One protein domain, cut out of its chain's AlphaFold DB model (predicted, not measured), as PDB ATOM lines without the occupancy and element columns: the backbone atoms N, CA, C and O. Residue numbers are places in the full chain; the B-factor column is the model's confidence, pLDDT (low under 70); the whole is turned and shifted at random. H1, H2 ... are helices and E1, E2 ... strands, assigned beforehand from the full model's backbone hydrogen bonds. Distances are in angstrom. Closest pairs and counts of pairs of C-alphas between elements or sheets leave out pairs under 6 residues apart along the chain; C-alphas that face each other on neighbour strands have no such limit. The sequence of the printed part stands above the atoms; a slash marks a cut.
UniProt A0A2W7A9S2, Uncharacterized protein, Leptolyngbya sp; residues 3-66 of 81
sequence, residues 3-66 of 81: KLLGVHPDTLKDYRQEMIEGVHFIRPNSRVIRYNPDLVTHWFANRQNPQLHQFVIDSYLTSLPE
ATOM      1  N   LYS A   3     339.429  60.339 246.021       89.62
ATOM      2  CA  LYS A   3     338.212  59.643 245.564       89.62
ATOM      3  C   LYS A   3     337.155  60.564 244.931       89.62
ATOM      4  O   LYS A   3     336.472  60.138 244.015       89.62
ATOM      5  N   LEU A   4     337.012  61.795 245.424       89.38
ATOM      6  CA  LEU A   4     336.013  62.753 244.936       89.38
ATOM      7  C   LEU A   4     336.404  63.324 243.568       89.38
ATOM      8  O   LEU A   4     335.542  63.534 242.729       89.38
ATOM      9  N   LEU A   5     337.703  63.507 243.332       87.25
ATOM     10  CA  LEU A   5     338.236  63.954 242.044       87.25
ATOM     11  C   LEU A   5     338.486  62.798 241.059       87.25
ATOM     12  O   LEU A   5     338.881  63.043 239.926       87.25
ATOM     13  N   GLY A   6     338.318  61.542 241.488       91.62
ATOM     14  CA  GLY A   6     338.644  60.372 240.668       91.62
ATOM     15  C   GLY A   6     340.140  60.216 240.363       91.62
ATOM     16  O   GLY A   6     340.494  59.594 239.368       91.62
ATOM     17  N   VAL A   7     341.023  60.776 241.200       90.50
ATOM     18  CA  VAL A   7     342.485  60.752 240.999       90.50
ATOM     19  C   VAL A   7     343.196  59.896 242.043       90.50
ATOM     20  O   VAL A   7     342.660  59.624 243.122       90.50
ATOM     21  N   HIS A   8     344.437  59.503 241.751       91.88
ATOM     22  CA  HIS A   8     345.272  58.787 242.710       91.88
ATOM     23  C   HIS A   8     345.667  59.703 243.893       91.88
ATOM     24  O   HIS A   8     345.901  60.901 243.697       91.88
ATOM     25  N   PRO A   9     345.776  59.185 245.134       88.56
ATOM     26  CA  PRO A   9     346.195  59.982 246.288       88.56
ATOM     27  C   PRO A   9     347.559  60.657 246.133       88.56
ATOM     28  O   PRO A   9     347.750  61.748 246.669       88.56
ATOM     29  N   ASP A  10     348.490  60.043 245.401       90.12
ATOM     30  CA  ASP A  10     349.792  60.662 245.137       90.12
ATOM     31  C   ASP A  10     349.688  61.823 244.147       90.12
ATOM     32  O   ASP A  10     350.266  62.872 244.397       90.12
ATOM     33  N   THR A  11     348.830  61.725 243.128       89.81
ATOM     34  CA  THR A  11     348.538  62.850 242.226       89.81
ATOM     35  C   THR A  11     347.987  64.057 242.993       89.81
ATOM     36  O   THR A  11     348.307  65.205 242.701       89.81
ATOM     37  N   LEU A  12     347.201  63.810 244.045       88.38
ATOM     38  CA  LEU A  12     346.708  64.869 244.923       88.38
ATOM     39  C   LEU A  12     347.834  65.546 245.736       88.38
ATOM     40  O   LEU A  12     347.665  66.691 246.162       88.38
ATOM     41  N   LYS A  13     348.970  64.871 245.981       89.12
ATOM     42  CA  LYS A  13     350.151  65.491 246.606       89.12
ATOM     43  C   LYS A  13     350.841  66.445 245.637       89.12
ATOM     44  O   LYS A  13     351.190  67.539 246.069       89.12
ATOM     45  N   ASP A  14     350.959  66.071 244.367       90.44
ATOM     46  CA  ASP A  14     351.548  66.927 243.329       90.44
ATOM     47  C   ASP A  14     350.680  68.165 243.100       90.44
ATOM     48  O   ASP A  14     351.153  69.296 243.168       90.44
ATOM     49  N   TYR A  15     349.367  67.968 242.971       89.75
ATOM     50  CA  TYR A  15     348.399  69.056 242.803       89.75
ATOM     51  C   TYR A  15     348.403  70.050 243.961       89.75
ATOM     52  O   TYR A  15     348.138  71.232 243.766       89.75
ATOM     53  N   ARG A  16     348.738  69.594 245.172       90.19
ATOM     54  CA  ARG A  16     348.838  70.468 246.343       90.19
ATOM     55  C   ARG A  16     349.880  71.572 246.159       90.19
ATOM     56  O   ARG A  16     349.705  72.630 246.747       90.19
ATOM     57  N   GLN A  17     350.937  71.343 245.381       88.50
ATOM     58  CA  GLN A  17     351.983  72.349 245.154       88.50
ATOM     59  C   GLN A  17     351.455  73.587 244.419       88.50
ATOM     60  O   GLN A  17     351.987  74.677 244.583       88.50
ATOM     61  N   GLU A  18     350.379  73.423 243.654       87.56
ATOM     62  CA  GLU A  18     349.701  74.496 242.926       87.56
ATOM     63  C   GLU A  18     348.478  75.043 243.680       87.56
ATOM     64  O   GLU A  18     347.825  75.982 243.225       87.56
ATOM     65  N   MET A  19     348.145  74.459 244.833       89.69
ATOM     66  CA  MET A  19     347.032  74.886 245.672       89.69
ATOM     67  C   MET A  19     347.503  75.816 246.786       89.69
ATOM     68  O   MET A  19     348.521  75.594 247.438       89.69
ATOM     69  N   ILE A  20     346.674  76.810 247.085       89.56
ATOM     70  CA  ILE A  20     346.917  77.766 248.169       89.56
ATOM     71  C   ILE A  20     346.458  77.176 249.511       89.56
ATOM     72  O   ILE A  20     345.273  76.859 249.686       89.56
ATOM     73  N   GLU A  21     347.385  77.055 250.463       90.56
ATOM     74  CA  GLU A  21     347.091  76.703 251.857       90.56
ATOM     75  C   GLU A  21     346.286  77.814 252.551       90.56
ATOM     76  O   GLU A  21     346.527  78.996 252.338       90.56
ATOM     77  N   GLY A  22     345.297  77.437 253.362       88.00
ATOM     78  CA  GLY A  22     344.322  78.357 253.960       88.00
ATOM     79  C   GLY A  22     343.076  78.579 253.100       88.00
ATOM     80  O   GLY A  22     342.028  78.933 253.630       88.00
ATOM     81  N   VAL A  23     343.159  78.298 251.794       88.06
ATOM     82  CA  VAL A  23     342.046  78.444 250.841       88.06
ATOM     83  C   VAL A  23     341.544  77.068 250.400       88.06
ATOM     84  O   VAL A  23     340.424  76.666 250.711       88.06
ATOM     85  N   HIS A  24     342.401  76.296 249.728       90.81
ATOM     86  CA  HIS A  24     342.061  74.980 249.176       90.81
ATOM     87  C   HIS A  24     342.138  73.870 250.209       90.81
ATOM     88  O   HIS A  24     341.384  72.896 250.171       90.81
ATOM     89  N   PHE A  25     343.103  73.983 251.110       92.69
ATOM     90  CA  PHE A  25     343.311  73.027 252.173       92.69
ATOM     91  C   PHE A  25     343.882  73.723 253.398       92.69
ATOM     92  O   PHE A  25     344.550  74.747 253.293       92.69
ATOM     93  N   ILE A  26     343.646  73.127 254.559       92.44
ATOM     94  CA  ILE A  26     344.228  73.540 255.830       92.44
ATOM     95  C   ILE A  26     344.982  72.367 256.450       92.44
ATOM     96  O   ILE A  26     344.575  71.204 256.320       92.44
ATOM     97  N   ARG A  27     346.068  72.679 257.155       92.81
ATOM     98  CA  ARG A  27     346.823  71.741 257.989       92.81
ATOM     99  C   ARG A  27     346.576  72.046 259.465       92.81
ATOM    100  O   ARG A  27     347.364  72.760 260.073       92.81
ATOM    101  N   PRO A  28     345.492  71.519 260.069       88.75
ATOM    102  CA  PRO A  28     345.249  71.703 261.499       88.75
ATOM    103  C   PRO A  28     346.365  71.105 262.370       88.75
ATOM    104  O   PRO A  28     346.549  71.528 263.504       88.75
ATOM    105  N   ASN A  29     347.099  70.110 261.864       89.81
ATOM    106  CA  ASN A  29     348.315  69.588 262.481       89.81
ATOM    107  C   ASN A  29     349.243  68.986 261.407       89.81
ATOM    108  O   ASN A  29     348.872  68.892 260.237       89.81
ATOM    109  N   SER A  30     350.437  68.537 261.799       85.19
ATOM    110  CA  SER A  30     351.445  67.984 260.878       85.19
ATOM    111  C   SER A  30     351.039  66.678 260.183       85.19
ATOM    112  O   SER A  30     351.659  66.297 259.194       85.19
ATOM    113  N   ARG A  31     350.011  65.983 260.685       86.12
ATOM    114  CA  ARG A  31     349.574  64.664 260.199       86.12
ATOM    115  C   ARG A  31     348.270  64.711 259.408       86.12
ATOM    116  O   ARG A  31     347.949  63.754 258.711       86.12
ATOM    117  N   VAL A  32     347.501  65.789 259.534       89.38
ATOM    118  CA  VAL A  32     346.137  65.882 259.017       89.38
ATOM    119  C   VAL A  32     346.017  67.076 258.092       89.38
ATOM    120  O   VAL A  32     346.335  68.206 258.446       89.38
ATOM    121  N   ILE A  33     345.476  66.804 256.911       91.62
ATOM    122  CA  ILE A  33     345.158  67.791 255.891       91.62
ATOM    123  C   ILE A  33     343.659  67.706 255.645       91.62
ATOM    124  O   ILE A  33     343.131  66.627 255.366       91.62
ATOM    125  N   ARG A  34     342.975  68.846 255.714       91.50
ATOM    126  CA  ARG A  34     341.567  68.962 255.326       91.50
ATOM    127  C   ARG A  34     341.461  69.807 254.074       91.50
ATOM    128  O   ARG A  34     342.108  70.839 253.988       91.50
ATOM    129  N   TYR A  35     340.653  69.361 253.125       92.50
ATOM    130  CA  TYR A  35     340.419  70.064 251.869       92.50
ATOM    131  C   TYR A  35     339.059  70.739 251.894       92.50
ATOM    132  O   TYR A  35     338.114  70.177 252.447       92.50
ATOM    133  N   ASN A  36     338.965  71.889 251.239       91.44
ATOM    134  CA  ASN A  36     337.698  72.461 250.833       91.44
ATOM    135  C   ASN A  36     337.246  71.763 249.533       91.44
ATOM    136  O   ASN A  36     337.899  71.938 248.500       91.44
ATOM    137  N   PRO A  37     336.187  70.936 249.569       90.69
ATOM    138  CA  PRO A  37     335.771  70.163 248.407       90.69
ATOM    139  C   PRO A  37     335.348  71.049 247.230       90.69
ATOM    140  O   PRO A  37     335.684  70.716 246.095       90.69
ATOM    141  N   ASP A  38     334.691  72.183 247.480       89.12
ATOM    142  CA  ASP A  38     334.142  73.047 246.430       89.12
ATOM    143  C   ASP A  38     335.257  73.735 245.637       89.12
ATOM    144  O   ASP A  38     335.339  73.610 244.413       89.12
ATOM    145  N   LEU A  39     336.187  74.385 246.342       89.88
ATOM    146  CA  LEU A  39     337.295  75.109 245.712       89.88
ATOM    147  C   LEU A  39     338.254  74.187 244.976       89.88
ATOM    148  O   LEU A  39     338.728  74.515 243.893       89.88
ATOM    149  N   VAL A  40     338.544  73.024 245.547       91.25
ATOM    150  CA  VAL A  40     339.469  72.075 244.930       91.25
ATOM    151  C   VAL A  40     338.834  71.395 243.716       91.25
ATOM    152  O   VAL A  40     339.532  71.157 242.734       91.25
ATOM    153  N   THR A  41     337.529  71.108 243.741       91.25
ATOM    154  CA  THR A  41     336.820  70.597 242.556       91.25
ATOM    155  C   THR A  41     336.789  71.652 241.456       91.25
ATOM    156  O   THR A  41     337.074  71.344 240.299       91.25
ATOM    157  N   HIS A  42     336.530  72.913 241.813       89.50
ATOM    158  CA  HIS A  42     336.554  74.013 240.858       89.50
ATOM    159  C   HIS A  42     337.950  74.241 240.268       89.50
ATOM    160  O   HIS A  42     338.081  74.409 239.056       89.50
ATOM    161  N   TRP A  43     338.991  74.228 241.104       90.25
ATOM    162  CA  TRP A  43     340.387  74.299 240.674       90.25
ATOM    163  C   TRP A  43     340.730  73.151 239.723       90.25
ATOM    164  O   TRP A  43     341.334  73.385 238.685       90.25
ATOM    165  N   PHE A  44     340.289  71.927 240.029       89.81
ATOM    166  CA  PHE A  44     340.538  70.767 239.177       89.81
ATOM    167  C   PHE A  44     339.856  70.907 237.808       89.81
ATOM    168  O   PHE A  44     340.487  70.664 236.784       89.81
ATOM    169  N   ALA A  45     338.600  71.364 237.780       89.19
ATOM    170  CA  ALA A  45     337.850  71.580 236.543       89.19
ATOM    171  C   ALA A  45     338.386  72.755 235.701       89.19
ATOM    172  O   ALA A  45     338.357  72.697 234.476       89.19
ATOM    173  N   ASN A  46     338.896  73.810 236.344       88.44
ATOM    174  CA  ASN A  46     339.315  75.056 235.693       88.44
ATOM    175  C   ASN A  46     340.826  75.294 235.776       88.44
ATOM    176  O   ASN A  46     341.281  76.432 235.692       88.44
ATOM    177  N   ARG A  47     341.624  74.233 235.927       82.75
ATOM    178  CA  ARG A  47     343.076  74.329 236.155       82.75
ATOM    179  C   ARG A  47     343.821  75.080 235.048       82.75
ATOM    180  O   ARG A  47     344.853  75.691 235.293       82.75
ATOM    181  N   GLN A  48     343.286  75.048 233.829       85.81
ATOM    182  CA  GLN A  48     343.835  75.754 232.668       85.81
ATOM    183  C   GLN A  48     343.416  77.232 232.596       85.81
ATOM    184  O   GLN A  48     343.922  77.966 231.753       85.81
ATOM    185  N   ASN A  49     342.506  77.682 233.467       87.62
ATOM    186  CA  ASN A  49     342.012  79.052 233.501       87.62
ATOM    187  C   ASN A  49     342.214  79.685 234.894       87.62
ATOM    188  O   ASN A  49     341.295  79.702 235.722       87.62
ATOM    189  N   PRO A  50     343.409  80.244 235.160       82.38
ATOM    190  CA  PRO A  50     343.732  80.829 236.461       82.38
ATOM    191  C   PRO A  50     342.874  82.058 236.805       82.38
ATOM    192  O   PRO A  50     342.670  82.347 237.981       82.38
ATOM    193  N   GLN A  51     342.326  82.764 235.810       86.31
ATOM    194  CA  GLN A  51     341.494  83.952 236.038       86.31
ATOM    195  C   GLN A  51     340.132  83.581 236.632       86.31
ATOM    196  O   GLN A  51     339.711  84.164 237.631       86.31
ATOM    197  N   LEU A  52     339.468  82.566 236.067       85.75
ATOM    198  CA  LEU A  52     338.225  82.030 236.636       85.75
ATOM    199  C   LEU A  52     338.458  81.447 238.026       85.75
ATOM    200  O   LEU A  52     337.615  81.571 238.912       85.75
ATOM    201  N   HIS A  53     339.615  80.821 238.220       86.12
ATOM    202  CA  HIS A  53     339.978  80.276 239.509       86.12
ATOM    203  C   HIS A  53     340.093  81.363 240.587       86.12
ATOM    204  O   HIS A  53     339.499  81.218 241.656       86.12
ATOM    205  N   GLN A  54     340.776  82.472 240.284       85.56
ATOM    206  CA  GLN A  54     340.909  83.600 241.205       85.56
ATOM    207  C   GLN A  54     339.549  84.209 241.558       85.56
ATOM    208  O   GLN A  54     339.257  84.416 242.732       85.56
ATOM    209  N   PHE A  55     338.681  84.407 240.564       87.38
ATOM    210  CA  PHE A  55     337.336  84.936 240.790       87.38
ATOM    211  C   PHE A  55     336.525  84.082 241.778       87.38
ATOM    212  O   PHE A  55     335.840  84.605 242.657       87.38
ATOM    213  N   VAL A  56     336.622  82.756 241.670       87.94
ATOM    214  CA  VAL A  56     335.919  81.839 242.577       87.94
ATOM    215  C   VAL A  56     336.510  81.853 243.981       87.94
ATOM    216  O   VAL A  56     335.752  81.780 244.949       87.94
ATOM    217  N   ILE A  57     337.828  82.008 244.120       88.44
ATOM    218  CA  ILE A  57     338.451  82.232 245.430       88.44
ATOM    219  C   ILE A  57     337.910  83.518 246.055       88.44
ATOM    220  O   ILE A  57     337.471  83.491 247.203       88.44
ATOM    221  N   ASP A  58     337.892  84.619 245.308       87.75
ATOM    222  CA  ASP A  58     337.433  85.916 245.811       87.75
ATOM    223  C   ASP A  58     335.953  85.854 246.217       87.75
ATOM    224  O   ASP A  58     335.565  86.311 247.298       87.75
ATOM    225  N   SER A  59     335.116  85.205 245.401       87.19
ATOM    226  CA  SER A  59     333.711  84.951 245.728       87.19
ATOM    227  C   SER A  59     333.553  84.081 246.978       87.19
ATOM    228  O   SER A  59     332.675  84.336 247.803       87.19
ATOM    229  N   TYR A  60     334.384  83.053 247.147       87.44
ATOM    230  CA  TYR A  60     334.354  82.211 248.338       87.44
ATOM    231  C   TYR A  60     334.755  83.008 249.584       87.44
ATOM    232  O   TYR A  60     334.023  83.007 250.572       87.44
ATOM    233  N   LEU A  61     335.861  83.752 249.530       84.81
ATOM    234  CA  LEU A  61     336.362  84.544 250.654       84.81
ATOM    235  C   LEU A  61     335.406  85.669 251.060       84.81
ATOM    236  O   LEU A  61     335.299  85.970 252.245       84.81
ATOM    237  N   THR A  62     334.698  86.282 250.111       84.94
ATOM    238  CA  THR A  62     333.662  87.289 250.401       84.94
ATOM    239  C   THR A  62     332.389  86.672 250.977       84.94
ATOM    240  O   THR A  62     331.707  87.310 251.777       84.94
ATOM    241  N   SER A  63     332.077  85.421 250.626       82.50
ATOM    242  CA  SER A  63     330.931  84.704 251.191       82.50
ATOM    243  C   SER A  63     331.131  84.292 252.654       82.50
ATOM    244  O   SER A  63     330.141  84.100 253.371       82.50
ATOM    245  N   LEU A  64     332.387  84.183 253.111       81.19
ATOM    246  CA  LEU A  64     332.708  83.763 254.473       81.19
ATOM    247  C   LEU A  64     332.075  84.715 255.502       81.19
ATOM    248  O   LEU A  64     332.246  85.929 255.391       81.19
ATOM    249  N   PRO A  65     331.405  84.192 256.548       73.56
ATOM    250  CA  PRO A  65     330.737  85.011 257.565       73.56
ATOM    251  C   PRO A  65     331.642  86.049 258.241       73.56
ATOM    252  O   PRO A  65     331.163  87.087 258.683       73.56
ATOM    253  N   GLU A  66     332.944  85.776 258.308       72.25
ATOM    254  CA  GLU A  66     333.957  86.662 258.886       72.25
ATOM    255  C   GLU A  66     334.213  87.918 258.033       72.25
ATOM    256  O   GLU A  66     334.452  88.994 258.580       72.25
TER     257      GLU A  66
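This is residues 3 to 66 of the 81 residues of an uncharacterized protein of Leptolyngbya sp (UniProt A0A2W7A9S2). A small two-stranded hairpin, E1 and E2, leads into one end of a helical hairpin, H2 and H3, whose helices stand side by side, while the short helix H1 is set off on the side of H2 away from H3. H2 lies nearest the middle, and residues 6 to 11, of which 9 to 11 belong to H1, stick out. The printed part has 64 residues with three named helices and two named strands, in the order H1, E1, E2, H2, H3, of mixed class; the sheet is antiparallel, order E1 - E2. The whole is compact, with a radius of gyration of the C-alphas of 12.0 A and spans of 30 by 28 by 19 A.

E1, residues 25 to 29, and E2, residues 32 to 35, form an antiparallel hairpin, with 160 degrees between their directions. N 26 and O 34 are 2.8 A apart and N 34 and O 26 are 2.9 A apart, both within hydrogen-bond range. H2, residues 37 to 45, is only just apart from E1, the closest C-alphas being 8.3 A apart. H3, residues 50 to 63, touches H2 with residues 53 to 57 alone, closest at the C-alphas of Trp 43 and His 53, 6.1 A. H2 and H3, a helical hairpin, run opposite ways at a shallow tilt of 15 degrees. H1, residues 9 to 16, touches no helix and is apart from E2. In H1, H2 and H3 every O i to N i+4 pair is within hydrogen-bond range.

E1 is 12.0 A long from first to last C-alpha, E2 10.1 A, H2 12.1 A, H3 19.9 A and H1 10.8 A. H1 begins at C-alpha 9 (346.195, 59.982, 246.288), and H3 ends at C-alpha 63 (330.931, 84.704, 251.191).

The two C-alphas farthest apart, those of His 8 and Glu 66, are 34.2 A apart. The printed part has no cut and no long link. Mean pLDDT of the printed part is 88.1; no printed residue is under 70.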